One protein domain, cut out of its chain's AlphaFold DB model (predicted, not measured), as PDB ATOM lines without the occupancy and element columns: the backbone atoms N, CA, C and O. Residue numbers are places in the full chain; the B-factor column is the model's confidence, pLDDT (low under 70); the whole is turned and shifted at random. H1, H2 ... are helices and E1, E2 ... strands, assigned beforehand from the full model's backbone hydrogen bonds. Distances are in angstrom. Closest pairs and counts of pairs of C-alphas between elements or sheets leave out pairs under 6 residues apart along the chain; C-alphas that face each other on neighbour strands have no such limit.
ATOM      1  N   GLN A   7     529.446 598.008 431.265       98.12
ATOM      2  CA  GLN A   7     529.891 597.548 432.582       98.12
ATOM      3  C   GLN A   7     529.725 596.031 432.739       98.12
ATOM      4  O   GLN A   7     528.682 595.460 432.418       98.12
ATOM      5  N   ILE A   8     530.731 595.384 433.325       97.94
ATOM      6  CA  ILE A   8     530.765 593.957 433.643       97.94
ATOM      7  C   ILE A   8     531.013 593.804 435.141       97.94
ATOM      8  O   ILE A   8     532.071 594.158 435.661       97.94
ATOM      9  N   ASN A   9     530.006 593.286 435.843       96.88
ATOM     10  CA  ASN A   9     530.006 593.194 437.298       96.88
ATOM     11  C   ASN A   9     530.865 592.020 437.813       96.88
ATOM     12  O   ASN A   9     530.814 590.921 437.260       96.88
ATOM     13  N   ASN A  10     531.598 592.255 438.901       94.19
ATOM     14  CA  ASN A  10     532.387 591.283 439.654       94.19
ATOM     15  C   ASN A  10     532.219 591.499 441.183       94.19
ATOM     16  O   ASN A  10     533.180 591.525 441.954       94.19
ATOM     17  N   GLY A  11     530.982 591.718 441.640       94.31
ATOM     18  CA  GLY A  11     530.691 591.987 443.051       94.31
ATOM     19  C   GLY A  11     530.990 593.439 443.420       94.31
ATOM     20  O   GLY A  11     530.405 594.350 442.839       94.31
ATOM     21  N   ARG A  12     531.874 593.676 444.400       96.75
ATOM     22  CA  ARG A  12     532.321 595.049 444.717       96.75
ATOM     23  C   ARG A  12     533.253 595.608 443.646       96.75
ATOM     24  O   ARG A  12     533.387 596.824 443.517       96.75
ATOM     25  N   PHE A  13     533.880 594.721 442.883       97.81
ATOM     26  CA  PHE A  13     534.712 595.071 441.748       97.81
ATOM     27  C   PHE A  13     533.888 595.077 440.465       97.81
ATOM     28  O   PHE A  13     532.913 594.338 440.337       97.81
ATOM     29  N   HIS A  14     534.285 595.879 439.487       98.06
ATOM     30  CA  HIS A  14     533.698 595.809 438.152       98.06
ATOM     31  C   HIS A  14     534.645 596.356 437.089       98.06
ATOM     32  O   HIS A  14     535.579 597.107 437.380       98.06
ATOM     33  N   TRP A  15     534.375 595.964 435.850       98.19
ATOM     34  CA  TRP A  15     535.083 596.428 434.667       98.19
ATOM     35  C   TRP A  15     534.166 597.297 433.832       98.19
ATOM     36  O   TRP A  15     533.014 596.929 433.623       98.19
ATOM     37  N   ASN A  16     534.698 598.383 433.291       98.31
ATOM     38  CA  ASN A  16     534.027 599.168 432.268       98.31
ATOM     39  C   ASN A  16     534.855 599.119 430.990       98.31
ATOM     40  O   ASN A  16     536.069 599.302 431.036       98.31
ATOM     41  N   VAL A  17     534.213 598.880 429.851       98.56
ATOM     42  CA  VAL A  17     534.885 598.796 428.553       98.56
ATOM     43  C   VAL A  17     534.195 599.683 427.527       98.56
ATOM     44  O   VAL A  17     532.969 599.751 427.468       98.56
ATOM     45  N   LYS A  18     534.994 600.378 426.718       97.62
ATOM     46  CA  LYS A  18     534.525 601.150 425.563       97.62
ATOM     47  C   LYS A  18     535.625 601.319 424.524       97.62
ATOM     48  O   LYS A  18     536.805 601.211 424.847       97.62
ATOM     49  N   TYR A  19     535.252 601.666 423.300       97.38
ATOM     50  CA  TYR A  19     536.177 602.250 422.337       97.38
ATOM     51  C   TYR A  19     536.270 603.757 422.576       97.38
ATOM     52  O   TYR A  19     535.243 604.439 422.656       97.38
ATOM     53  N   ARG A  20     537.490 604.288 422.671       95.94
ATOM     54  CA  ARG A  20     537.748 605.723 422.823       95.94
ATOM     55  C   ARG A  20     538.435 606.256 421.573       95.94
ATOM     56  O   ARG A  20     539.410 605.668 421.109       95.94
ATOM     57  N   LYS A  21     537.944 607.377 421.038       93.56
ATOM     58  CA  LYS A  21     538.562 608.070 419.897       93.56
ATOM     59  C   LYS A  21     539.009 609.462 420.323       93.56
ATOM     60  O   LYS A  21     538.180 610.348 420.520       93.56
ATOM     61  N   LEU A  22     540.318 609.636 420.448       91.75
ATOM     62  CA  LEU A  22     540.971 610.913 420.716       91.75
ATOM     63  C   LEU A  22     541.325 611.609 419.394       91.75
ATOM     64  O   LEU A  22     541.161 611.043 418.313       91.75
ATOM     65  N   GLU A  23     541.820 612.843 419.482       89.75
ATOM     66  CA  GLU A  23     542.259 613.613 418.310       89.75
ATOM     67  C   GLU A  23     543.353 612.871 417.523       89.75
ATOM     68  O   GLU A  23     543.244 612.712 416.310       89.75
ATOM     69  N   ASN A  24     544.351 612.337 418.237       91.56
ATOM     70  CA  ASN A  24     545.543 611.723 417.650       91.56
ATOM     71  C   ASN A  24     545.750 610.257 418.043       91.56
ATOM     72  O   ASN A  24     546.775 609.687 417.700       91.56
ATOM     73  N   ASP A  25     544.821 609.625 418.756       94.94
ATOM     74  CA  ASP A  25     544.937 608.210 419.110       94.94
ATOM     75  C   ASP A  25     543.557 607.584 419.304       94.94
ATOM     76  O   ASP A  25     542.548 608.281 419.415       94.94
ATOM     77  N   GLU A  26     543.487 606.266 419.311       95.19
ATOM     78  CA  GLU A  26     542.239 605.545 419.535       95.19
ATOM     79  C   GLU A  26     542.506 604.106 419.943       95.19
ATOM     80  O   GLU A  26     543.579 603.563 419.680       95.19
ATOM     81  N   GLY A  27     541.502 603.480 420.539       96.50
ATOM     82  CA  GLY A  27     541.507 602.059 420.842       96.50
ATOM     83  C   GLY A  27     540.548 601.727 421.971       96.50
ATOM     84  O   GLY A  27     539.806 602.581 422.468       96.50
ATOM     85  N   VAL A  28     540.570 600.466 422.387       97.88
ATOM     86  CA  VAL A  28     539.775 600.007 423.526       97.88
ATOM     87  C   VAL A  28     540.360 600.559 424.825       97.88
ATOM     88  O   VAL A  28     541.549 600.415 425.100       97.88
ATOM     89  N   THR A  29     539.503 601.150 425.648       98.25
ATOM     90  CA  THR A  29     539.792 601.478 427.041       98.25
ATOM     91  C   THR A  29     539.072 600.480 427.942       98.25
ATOM     92  O   THR A  29     537.855 600.316 427.832       98.25
ATOM     93  N   ILE A  30     539.806 599.868 428.870       98.62
ATOM     94  CA  ILE A  30     539.263 599.047 429.957       98.62
ATOM     95  C   ILE A  30     539.554 599.754 431.278       98.62
ATOM     96  O   ILE A  30     540.696 600.092 431.564       98.62
ATOM     97  N   ARG A  31     538.537 599.971 432.104       98.25
ATOM     98  CA  ARG A  31     538.658 600.584 433.431       98.25
ATOM     99  C   ARG A  31     538.274 599.561 434.478       98.25
ATOM    100  O   ARG A  31     537.329 598.800 434.282       98.25
ATOM    101  N   PHE A  32     539.001 599.554 435.580       98.12
ATOM    102  CA  PHE A  32     538.802 598.646 436.691       98.12
ATOM    103  C   PHE A  32     538.440 599.435 437.934       98.12
ATOM    104  O   PHE A  32     539.145 600.375 438.297       98.12
ATOM    105  N   PHE A  33     537.364 599.039 438.595       98.19
ATOM    106  CA  PHE A  33     536.871 599.696 439.791       98.19
ATOM    107  C   PHE A  33     536.788 598.724 440.952       98.19
ATOM    108  O   PHE A  33     536.510 597.538 440.762       98.19
ATOM    109  N   GLY A  34     536.960 599.252 442.157       97.56
ATOM    110  CA  GLY A  34     536.838 598.482 443.383       97.56
ATOM    111  C   GLY A  34     536.837 599.352 444.639       97.56
ATOM    112  O   GLY A  34     536.967 600.576 444.550       97.56
ATOM    113  N   PRO A  35     536.643 598.725 445.806       97.06
ATOM    114  CA  PRO A  35     536.535 599.411 447.083       97.06
ATOM    115  C   PRO A  35     537.901 599.876 447.605       97.06
ATOM    116  O   PRO A  35     538.868 599.114 447.645       97.06
ATOM    117  N   VAL A  36     537.958 601.128 448.048       95.31
ATOM    118  CA  VAL A  36     539.082 601.741 448.760       95.31
ATOM    119  C   VAL A  36     538.493 602.534 449.918       95.31
ATOM    120  O   VAL A  36     537.737 603.478 449.697       95.31
ATOM    121  N   GLN A  37     538.806 602.144 451.157       90.06
ATOM    122  CA  GLN A  37     538.345 602.847 452.367       90.06
ATOM    123  C   GLN A  37     536.815 603.073 452.410       90.06
ATOM    124  O   GLN A  37     536.335 604.098 452.885       90.06
ATOM    125  N   GLY A  38     536.037 602.105 451.915       89.44
ATOM    126  CA  GLY A  38     534.571 602.168 451.895       89.44
ATOM    127  C   GLY A  38     533.954 602.907 450.700       89.44
ATOM    128  O   GLY A  38     532.731 602.946 450.593       89.44
ATOM    129  N   GLU A  39     534.762 603.437 449.779       93.94
ATOM    130  CA  GLU A  39     534.295 604.079 448.547       93.94
ATOM    131  C   GLU A  39     534.719 603.293 447.304       93.94
ATOM    132  O   GLU A  39     535.811 602.734 447.244       93.94
ATOM    133  N   THR A  40     533.881 603.285 446.267       96.62
ATOM    134  CA  THR A  40     534.253 602.710 444.969       96.62
ATOM    135  C   THR A  40     535.110 603.700 444.184       96.62
ATOM    136  O   THR A  40     534.663 604.810 443.884       96.62
ATOM    137  N   LYS A  41     536.329 603.298 443.821       97.00
ATOM    138  CA  LYS A  41     537.300 604.106 443.069       97.00
ATOM    139  C   LYS A  41     537.715 603.410 441.778       97.00
ATOM    140  O   LYS A  41     537.639 602.188 441.675       97.00
ATOM    141  N   GLU A  42     538.169 604.194 440.802       97.31
ATOM    142  CA  GLU A  42     538.848 603.664 439.618       97.31
ATOM    143  C   GLU A  42     540.267 603.255 440.015       97.31
ATOM    144  O   GLU A  42     541.113 604.101 440.290       97.31
ATOM    145  N   LEU A  43     540.499 601.950 440.093       97.06
ATOM    146  CA  LEU A  43     541.758 601.352 440.514       97.06
ATOM    147  C   LEU A  43     542.791 601.418 439.391       97.06
ATOM    148  O   LEU A  43     543.892 601.922 439.591       97.06
ATOM    149  N   ALA A  44     542.415 600.940 438.206       97.88
ATOM    150  CA  ALA A  44     543.300 600.873 437.053       97.88
ATOM    151  C   ALA A  44     542.569 601.248 435.764       97.88
ATOM    152  O   ALA A  44     541.362 601.036 435.627       97.88
ATOM    153  N   ARG A  45     543.320 601.761 434.793       98.19
ATOM    154  CA  ARG A  45     542.826 602.055 433.444       98.19
ATOM    155  C   ARG A  45     543.824 601.557 432.420       98.19
ATOM    156  O   ARG A  45     544.978 601.953 432.451       98.19
ATOM    157  N   PHE A  46     543.368 600.742 431.486       98.38
ATOM    158  CA  PHE A  46     544.159 600.200 430.393       98.38
ATOM    159  C   PHE A  46     543.684 600.828 429.091       98.38
ATOM    160  O   PHE A  46     542.597 600.522 428.599       98.38
ATOM    161  N   ASP A  47     544.497 601.717 428.541       97.94
ATOM    162  CA  ASP A  47     544.253 602.367 427.265       97.94
ATOM    163  C   ASP A  47     545.032 601.606 426.185       97.94
ATOM    164  O   ASP A  47     546.229 601.812 425.978       97.94
ATOM    165  N   CYS A  48     544.352 600.681 425.499       97.56
ATOM    166  CA  CYS A  48     544.920 599.812 424.462       97.56
ATOM    167  C   CYS A  48     544.999 600.545 423.118       97.56
ATOM    168  O   CYS A  48     544.444 600.104 422.111       97.56
ATOM    169  N   PHE A  49     545.628 601.714 423.130       96.56
ATOM    170  CA  PHE A  49     545.652 602.602 421.983       96.56
ATOM    171  C   PHE A  49     546.633 602.186 420.899       96.56
ATOM    172  O   PHE A  49     547.623 601.502 421.147       96.56
ATOM    173  N   ARG A  50     546.355 602.616 419.669       92.50
ATOM    174  CA  ARG A  50     547.149 602.250 418.494       92.50
ATOM    175  C   ARG A  50     548.533 602.895 418.508       92.50
ATOM    176  O   ARG A  50     549.494 602.255 418.087       92.50
ATOM    177  N   GLN A  51     548.647 604.149 418.951       93.69
ATOM    178  CA  GLN A  51     549.924 604.873 418.925       93.69
ATOM    179  C   GLN A  51     550.654 604.822 420.263       93.69
ATOM    180  O   GLN A  51     551.873 604.625 420.288       93.69
ATOM    181  N   THR A  52     549.925 604.993 421.361       96.12
ATOM    182  CA  THR A  52     550.506 605.068 422.704       96.12
ATOM    183  C   THR A  52     549.720 604.183 423.665       96.12
ATOM    184  O   THR A  52     549.020 604.703 424.536       96.12
ATOM    185  N   PRO A  53     549.775 602.847 423.523       97.50
ATOM    186  CA  PRO A  53     549.124 601.977 424.484       97.50
ATOM    187  C   PRO A  53     549.822 602.082 425.838       97.50
ATOM    188  O   PRO A  53     551.051 602.095 425.930       97.50
ATOM    189  N   HIS A  54     549.033 602.193 426.895       97.81
ATOM    190  CA  HIS A  54     549.536 602.367 428.249       97.81
ATOM    191  C   HIS A  54     548.486 601.940 429.266       97.81
ATOM    192  O   HIS A  54     547.306 601.779 428.948       97.81
ATOM    193  N   PHE A  55     548.908 601.771 430.510       97.00
ATOM    194  CA  PHE A  55     547.983 601.600 431.612       97.00
ATOM    195  C   PHE A  55     548.382 602.422 432.825       97.00
ATOM    196  O   PHE A  55     549.551 602.746 433.026       97.00
ATOM    197  N   HIS A  56     547.368 602.736 433.613       96.88
ATOM    198  CA  HIS A  56     547.419 603.502 434.840       96.88
ATOM    199  C   HIS A  56     547.096 602.578 436.010       96.88
ATOM    200  O   HIS A  56     546.137 601.805 435.928       96.88
ATOM    201  N   ILE A  57     547.868 602.670 437.089       93.62
ATOM    202  CA  ILE A  57     547.632 601.980 438.364       93.62
ATOM    203  C   ILE A  57     547.425 603.021 439.457       93.62
ATOM    204  O   ILE A  57     548.118 604.037 439.483       93.62
ATOM    205  N   ALA A  58     546.487 602.743 440.366       84.25
ATOM    206  CA  ALA A  58     546.048 603.670 441.405       84.25
ATOM    207  C   ALA A  58     545.625 605.029 440.821       84.25
ATOM    208  O   ALA A  58     546.025 606.088 441.309       84.25
ATOM    209  N   PHE A  59     544.787 604.981 439.778       77.00
ATOM    210  CA  PHE A  59     544.299 606.157 439.039       77.00
ATOM    211  C   PHE A  59     543.639 607.211 439.953       77.00
ATOM    212  O   PHE A  59     543.595 608.395 439.636       77.00
ATOM    213  N   TYR A  60     543.115 606.790 441.107       78.62
ATOM    214  CA  TYR A  60     542.452 607.654 442.084       78.62
ATOM    215  C   TYR A  60     543.392 608.392 443.058       78.62
ATOM    216  O   TYR A  60     542.904 609.247 443.797       78.62
ATOM    217  N   ASP A  61     544.680 608.042 443.110       84.50
ATOM    218  CA  ASP A  61     545.637 608.551 444.101       84.50
ATOM    219  C   ASP A  61     546.888 609.136 443.432       84.50
ATOM    220  O   ASP A  61     547.002 610.354 443.292       84.50
ATOM    221  N   HIS A  62     547.805 608.279 442.975       87.12
ATOM    222  CA  HIS A  62     549.116 608.695 442.463       87.12
ATOM    223  C   HIS A  62     549.337 608.405 440.968       87.12
ATOM    224  O   HIS A  62     550.366 608.816 440.436       87.12
ATOM    225  N   ASP A  63     548.382 607.741 440.303       91.38
ATOM    226  CA  ASP A  63     548.296 607.578 438.842       91.38
ATOM    227  C   ASP A  63     549.612 607.141 438.167       91.38
ATOM    228  O   ASP A  63     550.222 607.857 437.369       91.38
ATOM    229  N   THR A  64     550.096 605.944 438.516       92.62
ATOM    230  CA  THR A  64     551.330 605.408 437.924       92.62
ATOM    231  C   THR A  64     551.077 604.943 436.495       92.62
ATOM    232  O   THR A  64     550.361 603.964 436.280       92.62
ATOM    233  N   VAL A  65     551.740 605.580 435.527       96.19
ATOM    234  CA  VAL A  65     551.614 605.257 434.099       96.19
ATOM    235  C   VAL A  65     552.714 604.304 433.636       96.19
ATOM    236  O   VAL A  65     553.901 604.561 433.834       96.19
ATOM    237  N   THR A  66     552.332 603.231 432.949       96.44
ATOM    238  CA  THR A  66     553.249 602.295 432.285       96.44
ATOM    239  C   THR A  66     552.923 602.202 430.801       96.44
ATOM    240  O   THR A  66     551.791 601.899 430.427       96.44
ATOM    241  N   LEU A  67     553.921 602.442 429.946       96.50
ATOM    242  CA  LEU A  67     553.795 602.245 428.501       96.50
ATOM    243  C   LEU A  67     553.800 600.751 428.164       96.50
ATOM    244  O   LEU A  67     554.584 599.982 428.719       96.50
ATOM    245  N   LEU A  68     552.940 600.364 427.229       94.12
ATOM    246  CA  LEU A  68     552.903 599.026 426.657       94.12
ATOM    247  C   LEU A  68     553.595 599.020 425.294       94.12
ATOM    248  O   LEU A  68     553.697 600.048 424.620       94.12
ATOM    249  N   ASP A  69     554.032 597.837 424.868       92.00
ATOM    250  CA  ASP A  69     554.385 597.634 423.468       92.00
ATOM    251  C   ASP A  69     553.143 597.855 422.581       92.00
ATOM    252  O   ASP A  69     552.002 597.587 422.972       92.00
ATOM    253  N   ARG A  70     553.374 598.360 421.370       89.44
ATOM    254  CA  ARG A  70     552.354 598.546 420.335       89.44
ATOM    255  C   ARG A  70     551.891 597.232 419.727       89.44
ATOM    256  O   ARG A  70     550.843 597.205 419.080       89.44
ATOM    257  N   GLU A  71     552.645 596.150 419.889       91.94
ATOM    258  CA  GLU A  71     552.225 594.855 419.378       91.94
ATOM    259  C   GLU A  71     551.061 594.281 420.207       91.94
ATOM    260  O   GLU A  71     551.230 593.802 421.323       91.94
ATOM    261  N   LYS A  72     549.854 594.304 419.620       91.31
ATOM    262  CA  LYS A  72     548.625 593.690 420.166       91.31
ATOM    263  C   LYS A  72     548.334 594.082 421.632       91.31
ATOM    264  O   LYS A  72     548.082 593.198 422.456       91.31
ATOM    265  N   PRO A  73     548.271 595.385 421.966       95.56
ATOM    266  CA  PRO A  73     548.151 595.852 423.348       95.56
ATOM    267  C   PRO A  73     546.906 595.307 424.057       95.56
ATOM    268  O   PRO A  73     546.975 594.942 425.227       95.56
ATOM    269  N   LEU A  74     545.786 595.162 423.339       96.94
ATOM    270  CA  LEU A  74     544.564 594.593 423.904       96.94
ATOM    271  C   LEU A  74     544.739 593.130 424.342       96.94
ATOM    272  O   LEU A  74     544.248 592.745 425.399       96.94
ATOM    273  N   ALA A  75     545.448 592.312 423.559       96.25
ATOM    274  CA  ALA A  75     545.676 590.912 423.913       96.25
ATOM    275  C   ALA A  75     546.538 590.792 425.179       96.25
ATOM    276  O   ALA A  75     546.186 590.024 426.074       96.25
ATOM    277  N   VAL A  76     547.597 591.605 425.269       96.50
ATOM    278  CA  VAL A  76     548.492 591.684 426.435       96.50
ATOM    279  C   VAL A  76     547.726 592.114 427.685       96.50
ATOM    280  O   VAL A  76     547.853 591.497 428.740       96.50
ATOM    281  N   VAL A  77     546.888 593.147 427.576       97.88
ATOM    282  CA  VAL A  77     546.078 593.638 428.700       97.88
ATOM    283  C   VAL A  77     545.070 592.593 429.171       97.88
ATOM    284  O   VAL A  77     544.912 592.405 430.374       97.88
ATOM    285  N   LEU A  78     544.391 591.899 428.255       98.12
ATOM    286  CA  LEU A  78     543.412 590.875 428.627       98.12
ATOM    287  C   LEU A  78     544.069 589.683 429.330       98.12
ATOM    288  O   LEU A  78     543.521 589.184 430.308       98.12
ATOM    289  N   GLU A  79     545.248 589.258 428.874       97.44
ATOM    290  CA  GLU A  79     546.040 588.230 429.559       97.44
ATOM    291  C   GLU A  79     546.481 588.700 430.952       97.44
ATOM    292  O   GLU A  79     546.276 587.986 431.933       97.44
ATOM    293  N   LYS A  80     546.986 589.933 431.070       97.06
ATOM    294  CA  LYS A  80     547.339 590.535 432.362       97.06
ATOM    295  C   LYS A  80     546.157 590.548 433.333       97.06
ATOM    296  O   LYS A  80     546.302 590.142 434.479       97.06
ATOM    297  N   ILE A  81     544.988 591.004 432.883       97.12
ATOM    298  CA  ILE A  81     543.776 591.064 433.711       97.12
ATOM    299  C   ILE A  81     543.378 589.669 434.208       97.12
ATOM    300  O   ILE A  81     542.993 589.539 435.365       97.12
ATOM    301  N   GLU A  82     543.473 588.646 433.356       96.31
ATOM    302  CA  GLU A  82     543.119 587.267 433.708       96.31
ATOM    303  C   GLU A  82     544.100 586.612 434.684       96.31
ATOM    304  O   GLU A  82     543.681 585.810 435.519       96.31
ATOM    305  N   LEU A  83     545.391 586.922 434.567       96.44
ATOM    306  CA  LEU A  83     546.439 586.269 435.351       96.44
ATOM    307  C   LEU A  83     546.771 586.999 436.656       96.44
ATOM    308  O   LEU A  83     547.217 586.355 437.601       96.44
ATOM    309  N   GLU A  84     546.562 588.316 436.721       96.81
ATOM    310  CA  GLU A  84     547.119 589.177 437.776       96.81
ATOM    311  C   GLU A  84     546.055 589.925 438.599       96.81
ATOM    312  O   GLU A  84     546.292 591.028 439.095       96.81
ATOM    313  N   PHE A  85     544.844 589.379 438.742       96.38
ATOM    314  CA  PHE A  85     543.750 590.069 439.441       96.38
ATOM    315  C   PHE A  85     544.120 590.550 440.851       96.38
ATOM    316  O   PHE A  85     543.805 591.676 441.238       96.38
ATOM    317  N   ASN A  86     544.797 589.701 441.624       96.88
ATOM    318  CA  ASN A  86     545.127 589.997 443.016       96.88
ATOM    319  C   ASN A  86     546.266 591.010 443.111       96.88
ATOM    320  O   ASN A  86     546.233 591.903 443.953       96.88
ATOM    321  N   GLU A  87     547.249 590.875 442.231       96.62
ATOM    322  CA  GLU A  87     548.403 591.746 442.104       96.62
ATOM    323  C   GLU A  87     547.963 593.152 441.685       96.62
ATOM    324  O   GLU A  87     548.422 594.130 442.272       96.62
ATOM    325  N   LEU A  88     547.011 593.264 440.750       95.56
ATOM    326  CA  LEU A  88     546.411 594.538 440.347       95.56
ATOM    327  C   LEU A  88     545.694 595.225 441.514       95.56
ATOM    328  O   LEU A  88     545.918 596.411 441.753       95.56
ATOM    329  N   ILE A  89     544.864 594.497 442.268       96.38
ATOM    330  CA  ILE A  89     544.175 595.042 443.451       96.38
ATOM    331  C   ILE A  89     545.191 595.506 444.499       96.38
ATOM    332  O   ILE A  89     545.072 596.621 445.011       96.38
ATOM    333  N   ALA A  90     546.193 594.674 444.795       95.62
ATOM    334  CA  ALA A  90     547.226 594.980 445.778       95.62
ATOM    335  C   ALA A  90     548.040 596.217 445.376       95.62
ATOM    336  O   ALA A  90     548.252 597.104 446.201       95.62
ATOM    337  N   ALA A  91     548.430 596.321 444.102       94.00
ATOM    338  CA  ALA A  91     549.143 597.479 443.567       94.00
ATOM    339  C   ALA A  91     548.312 598.771 443.642       94.00
ATOM    340  O   ALA A  91     548.871 599.853 443.787       94.00
ATOM    341  N   CYS A  92     546.981 598.663 443.585       94.00
ATOM    342  CA  CYS A  92     546.073 599.801 443.719       94.00
ATOM    343  C   CYS A  92     545.707 600.134 445.174       94.00
ATOM    344  O   CYS A  92     544.932 601.065 445.385       94.00
ATOM    345  N   GLY A  93     546.184 599.378 446.171       93.25
ATOM    346  CA  GLY A  93     545.835 599.594 447.582       93.25
ATOM    347  C   GLY A  93     544.347 599.391 447.906       93.25
ATOM    348  O   GLY A  93     543.837 599.992 448.848       93.25
ATOM    349  N   SER A  94     543.640 598.586 447.107       95.19
ATOM    350  CA  SER A  94     542.218 598.281 447.306       95.19
ATOM    351  C   SER A  94     542.014 597.204 448.374       95.19
ATOM    352  O   SER A  94     542.937 596.451 448.702       95.19
ATOM    353  N   ASP A  95     540.798 597.117 448.922       95.12
ATOM    354  CA  ASP A  95     540.451 596.053 449.858       95.12
ATOM    355  C   ASP A  95     540.668 594.673 449.217       95.12
ATOM    356  O   ASP A  95     540.401 594.449 448.036       95.12
ATOM    357  N   VAL A  96     541.094 593.705 450.025       95.88
ATOM    358  CA  VAL A  96     541.328 592.334 449.560       95.88
ATOM    359  C   VAL A  96     540.016 591.718 449.031       95.88
ATOM    360  O   VAL A  96     538.976 591.828 449.697       95.88
ATOM    361  N   PRO A  97     540.029 591.046 447.860       96.75
ATOM    362  CA  PRO A  97     538.846 590.382 447.340       96.75
ATOM    363  C   PRO A  97     538.538 589.125 448.155       96.75
ATOM    364  O   PRO A  97     539.435 588.382 448.574       96.75
ATOM    365  N   THR A  98     537.249 588.878 448.345       97.06
ATOM    366  CA  THR A  98     536.723 587.622 448.889       97.06
ATOM    367  C   THR A  98     536.957 586.467 447.914       97.06
ATOM    368  O   THR A  98     537.163 586.685 446.719       97.06
ATOM    369  N   ASP A  99     536.875 585.225 448.393       97.12
ATOM    370  CA  ASP A  99     536.998 584.045 447.525       97.12
ATOM    371  C   ASP A  99     535.920 584.036 446.433       97.12
ATOM    372  O   ASP A  99     536.222 583.790 445.267       97.12
ATOM    373  N   GLN A 100     534.693 584.447 446.771       96.69
ATOM    374  CA  GLN A 100     533.617 584.576 445.790       96.69
ATOM    375  C   GLN A 100     533.932 585.619 444.705       96.69
ATOM    376  O   GLN A 100     533.590 585.411 443.546       96.69
ATOM    377  N   GLU A 101     534.588 586.733 445.043       97.31
ATOM    378  CA  GLU A 101     535.016 587.746 444.062       97.31
ATOM    379  C   GLU A 101     536.162 587.244 443.170       97.31
ATOM    380  O   GLU A 101     536.241 587.624 442.002       97.31
ATOM    381  N   ARG A 102     537.023 586.349 443.673       96.94
ATOM    382  CA  ARG A 102     538.045 585.671 442.854       96.94
ATOM    383  C   ARG A 102     537.419 584.648 441.907       96.94
ATOM    384  O   ARG A 102     537.838 584.541 440.760       96.94
ATOM    385  N   GLU A 103     536.393 583.930 442.346       96.50
ATOM    386  CA  GLU A 103     535.630 583.030 441.474       96.50
ATOM    387  C   GLU A 103     534.847 583.806 440.409       96.50
ATOM    388  O   GLU A 103     534.912 583.490 439.219       96.50
ATOM    389  N   ASN A 104     534.156 584.874 440.818       96.94
ATOM    390  CA  ASN A 104     533.424 585.758 439.915       96.94
ATOM    391  C   ASN A 104     534.364 586.419 438.898       96.94
ATOM    392  O   ASN A 104     533.978 586.588 437.736       96.94
ATOM    393  N   HIS A 105     535.608 586.723 439.296       96.69
ATOM    394  CA  HIS A 105     536.622 587.270 438.404       96.69
ATOM    395  C   HIS A 105     536.788 586.395 437.155       96.69
ATOM    396  O   HIS A 105     536.681 586.928 436.053       96.69
ATOM    397  N   VAL A 106     536.907 585.070 437.306       95.31
ATOM    398  CA  VAL A 106     537.080 584.118 436.189       95.31
ATOM    399  C   VAL A 106     535.965 584.228 435.146       95.31
ATOM    400  O   VAL A 106     536.217 584.120 433.945       95.31
ATOM    401  N   GLN A 107     534.714 584.416 435.573       95.50
ATOM    402  CA  GLN A 107     533.600 584.567 434.635       95.50
ATOM    403  C   GLN A 107     533.511 585.994 434.082       95.50
ATOM    404  O   GLN A 107     533.238 586.180 432.893       95.50
ATOM    405  N   SER A 108     533.764 587.001 434.920       96.69
ATOM    406  CA  SER A 108     533.739 588.407 434.511       96.69
ATOM    407  C   SER A 108     534.803 588.715 433.450       96.69
ATOM    408  O   SER A 108     534.509 589.428 432.493       96.69
ATOM    409  N   THR A 109     535.996 588.117 433.535       96.62
ATOM    410  CA  THR A 109     537.072 588.327 432.558       96.62
ATOM    411  C   THR A 109     536.809 587.647 431.230       96.62
ATOM    412  O   THR A 109     537.092 588.239 430.193       96.62
ATOM    413  N   LYS A 110     536.159 586.477 431.216       97.12
ATOM    414  CA  LYS A 110     535.676 585.865 429.965       97.12
ATOM    415  C   LYS A 110     534.691 586.779 429.238       97.12
ATOM    416  O   LYS A 110     534.808 586.973 428.027       97.12
ATOM    417  N   ASN A 111     533.750 587.368 429.978       97.44
ATOM    418  CA  ASN A 111     532.783 588.313 429.418       97.44
ATOM    419  C   ASN A 111     533.489 589.582 428.911       97.44
ATOM    420  O   ASN A 111     533.206 590.042 427.804       97.44
ATOM    421  N   LEU A 112     534.443 590.105 429.688       98.25
ATOM    422  CA  LEU A 112     535.249 591.270 429.327       98.25
ATOM    423  C   LEU A 112     536.066 591.029 428.066       98.25
ATOM    424  O   LEU A 112     536.000 591.841 427.151       98.25
ATOM    425  N   ARG A 113     536.779 589.902 427.981       98.19
ATOM    426  CA  ARG A 113     537.539 589.496 426.794       98.19
ATOM    427  C   ARG A 113     536.640 589.459 425.565       98.19
ATOM    428  O   ARG A 113     536.986 590.051 424.547       98.19
ATOM    429  N   GLY A 114     535.483 588.805 425.666       97.44
ATOM    430  CA  GLY A 114     534.521 588.723 424.567       97.44
ATOM    431  C   GLY A 114     534.045 590.099 424.096       97.44
ATOM    432  O   GLY A 114     534.070 590.375 422.896       97.44
ATOM    433  N   ARG A 115     533.667 590.985 425.029       97.38
ATOM    434  CA  ARG A 115     533.242 592.348 424.678       97.38
ATOM    435  C   ARG A 115     534.366 593.197 424.119       97.38
ATOM    436  O   ARG A 115     534.184 593.790 423.064       97.38
ATOM    437  N   ALA A 116     535.516 593.236 424.778       97.62
ATOM    438  CA  ALA A 116     536.638 594.064 424.361       97.62
ATOM    439  C   ALA A 116     537.116 593.700 422.947       97.62
ATOM    440  O   ALA A 116     537.314 594.593 422.129       97.62
ATOM    441  N   ILE A 117     537.217 592.402 422.630       96.56
ATOM    442  CA  ILE A 117     537.571 591.931 421.281       96.56
ATOM    443  C   ILE A 117     536.516 592.352 420.258       96.56
ATOM    444  O   ILE A 117     536.867 592.810 419.177       96.56
ATOM    445  N   HIS A 118     535.232 592.210 420.580       95.50
ATOM    446  CA  HIS A 118     534.180 592.607 419.651       95.50
ATOM    447  C   HIS A 118     534.181 594.118 419.394       95.50
ATOM    448  O   HIS A 118     534.072 594.526 418.244       95.50
ATOM    449  N   ILE A 119     534.338 594.942 420.436       95.19
ATOM    450  CA  ILE A 119     534.462 596.402 420.306       95.19
ATOM    451  C   ILE A 119     535.659 596.751 419.410       95.19
ATOM    452  O   ILE A 119     535.535 597.570 418.503       95.19
ATOM    453  N   ASP A 120     536.813 596.121 419.635       93.81
ATOM    454  CA  ASP A 120     538.011 596.346 418.822       93.81
ATOM    455  C   ASP A 120     537.794 595.956 417.352       93.81
ATOM    456  O   ASP A 120     538.140 596.702 416.442       93.81
ATOM    457  N   GLN A 121     537.139 594.820 417.103       92.00
ATOM    458  CA  GLN A 121     536.823 594.366 415.749       92.00
ATOM    459  C   GLN A 121     535.833 595.292 415.038       92.00
ATOM    460  O   GLN A 121     536.024 595.585 413.859       92.00
ATOM    461  N   GLU A 122     534.804 595.760 415.741       91.12
ATOM    462  CA  GLU A 122     533.753 596.616 415.190       91.12
ATOM    463  C   GLU A 122     534.263 598.033 414.881       91.12
ATOM    464  O   GLU A 122     533.980 598.571 413.810       91.12
ATOM    465  N   PHE A 123     535.055 598.627 415.780       89.00
ATOM    466  CA  PHE A 123     535.451 600.038 415.690       89.00
ATOM    467  C   PHE A 123     536.921 600.261 415.305       89.00
ATOM    468  O   PHE A 123     537.237 601.284 414.698       89.00
ATOM    469  N   GLY A 124     537.814 599.318 415.612       79.56
ATOM    470  CA  GLY A 124     539.251 599.396 415.315       79.56
ATOM    471  C   GLY A 124     539.631 598.933 413.905       79.56
ATOM    472  O   GLY A 124     540.640 599.387 413.358       79.56
TER     473      GLY A 124
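Overview. This is residues 7 to 124 of the 130 residues of an uncharacterized protein of Gammaproteobacteria bacterium (UniProt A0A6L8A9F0). A twisted slab of six antiparallel strands is covered on one face by three helices, while no named helix lies on its other face. Long H3 runs along the sheet over E2, H1 lies beside it running the opposite way over E4, and short H2 crosses the strands beyond the end of H1. The printed part has 118 residues, with E1 to E6 followed by H1, H2 and H3, a mixed class of helices and strands; the sheet's order is E1 E2 E3 E4 E5 E6. It is compact, with a radius of gyration of the C-alphas of 13.6 A and spans of 38 by 30 by 20 A.

Along the chain. The longest strands are E3, residues 26 to 36, 29.6 A, and E4, residues 39 to 49, 28.9 A. E2, residues 13 to 21, measures 25.7 A. E1, residues 7 to 10, begins with C-alpha 7 at (529.891, 597.548, 432.582); E5 is residues 54 to 57 and E6 residues 64 to 67. H1 is residues 73 to 83, 15.5 A, and H2 residues 85 to 91. H3, residues 99 to 124, is 35.8 A long, has a kink of 31 degrees near residue 107, and ends with C-alpha 124 at (539.251, 599.396, 415.315).

Arrangement. The sheet is a meander, each strand the antiparallel neighbour of the one before, and its successive strands form hairpins. Within hydrogen-bond range are N 8 and O 15 of E1 and E2, 2.8 A; N 16 and O 31 of E2 and E3, 2.8 A; N 43 and O 32 of E4 and E3, 2.7 A; N 47 and O 54 of E4 and E5, 2.8 A; and N 66 and O 55 of E6 and E5, 2.8 A. H1, H2 and H3 are on the same face of the sheet, making two layers, helices on one face of a sheet. H3 runs along E2 at 7 degrees on the local plane, at a height over the sheet of 7.6 A; their closest C-alphas are those of Tyr 19 and Ile 119, 6.4 A. H1 runs along E4 at 10 degrees on the local plane, at a height of 9.8 A. H1 touches residues 106 to 117 of H3 at a shallow tilt of 10 degrees, opposite ways, closest at the C-alphas of Glu 82 and Thr 109, 6.2 A. H2 runs across E4 at 74 degrees on the local plane, and is close but not clearly touching H1, with the C-alphas of Ile 81 and Leu 88 7.9 A apart. Every O i to N i+4 pair is within hydrogen-bond range in H1 and H2, and 19 of 22 are in H3.

Size, cuts and confidence. The two C-alphas farthest apart are those of Glu 23 and Asp 99, 41.9 A. The printed part has no cut and no long link. Its mean pLDDT is 95.2, and no printed residue of this model is under 70.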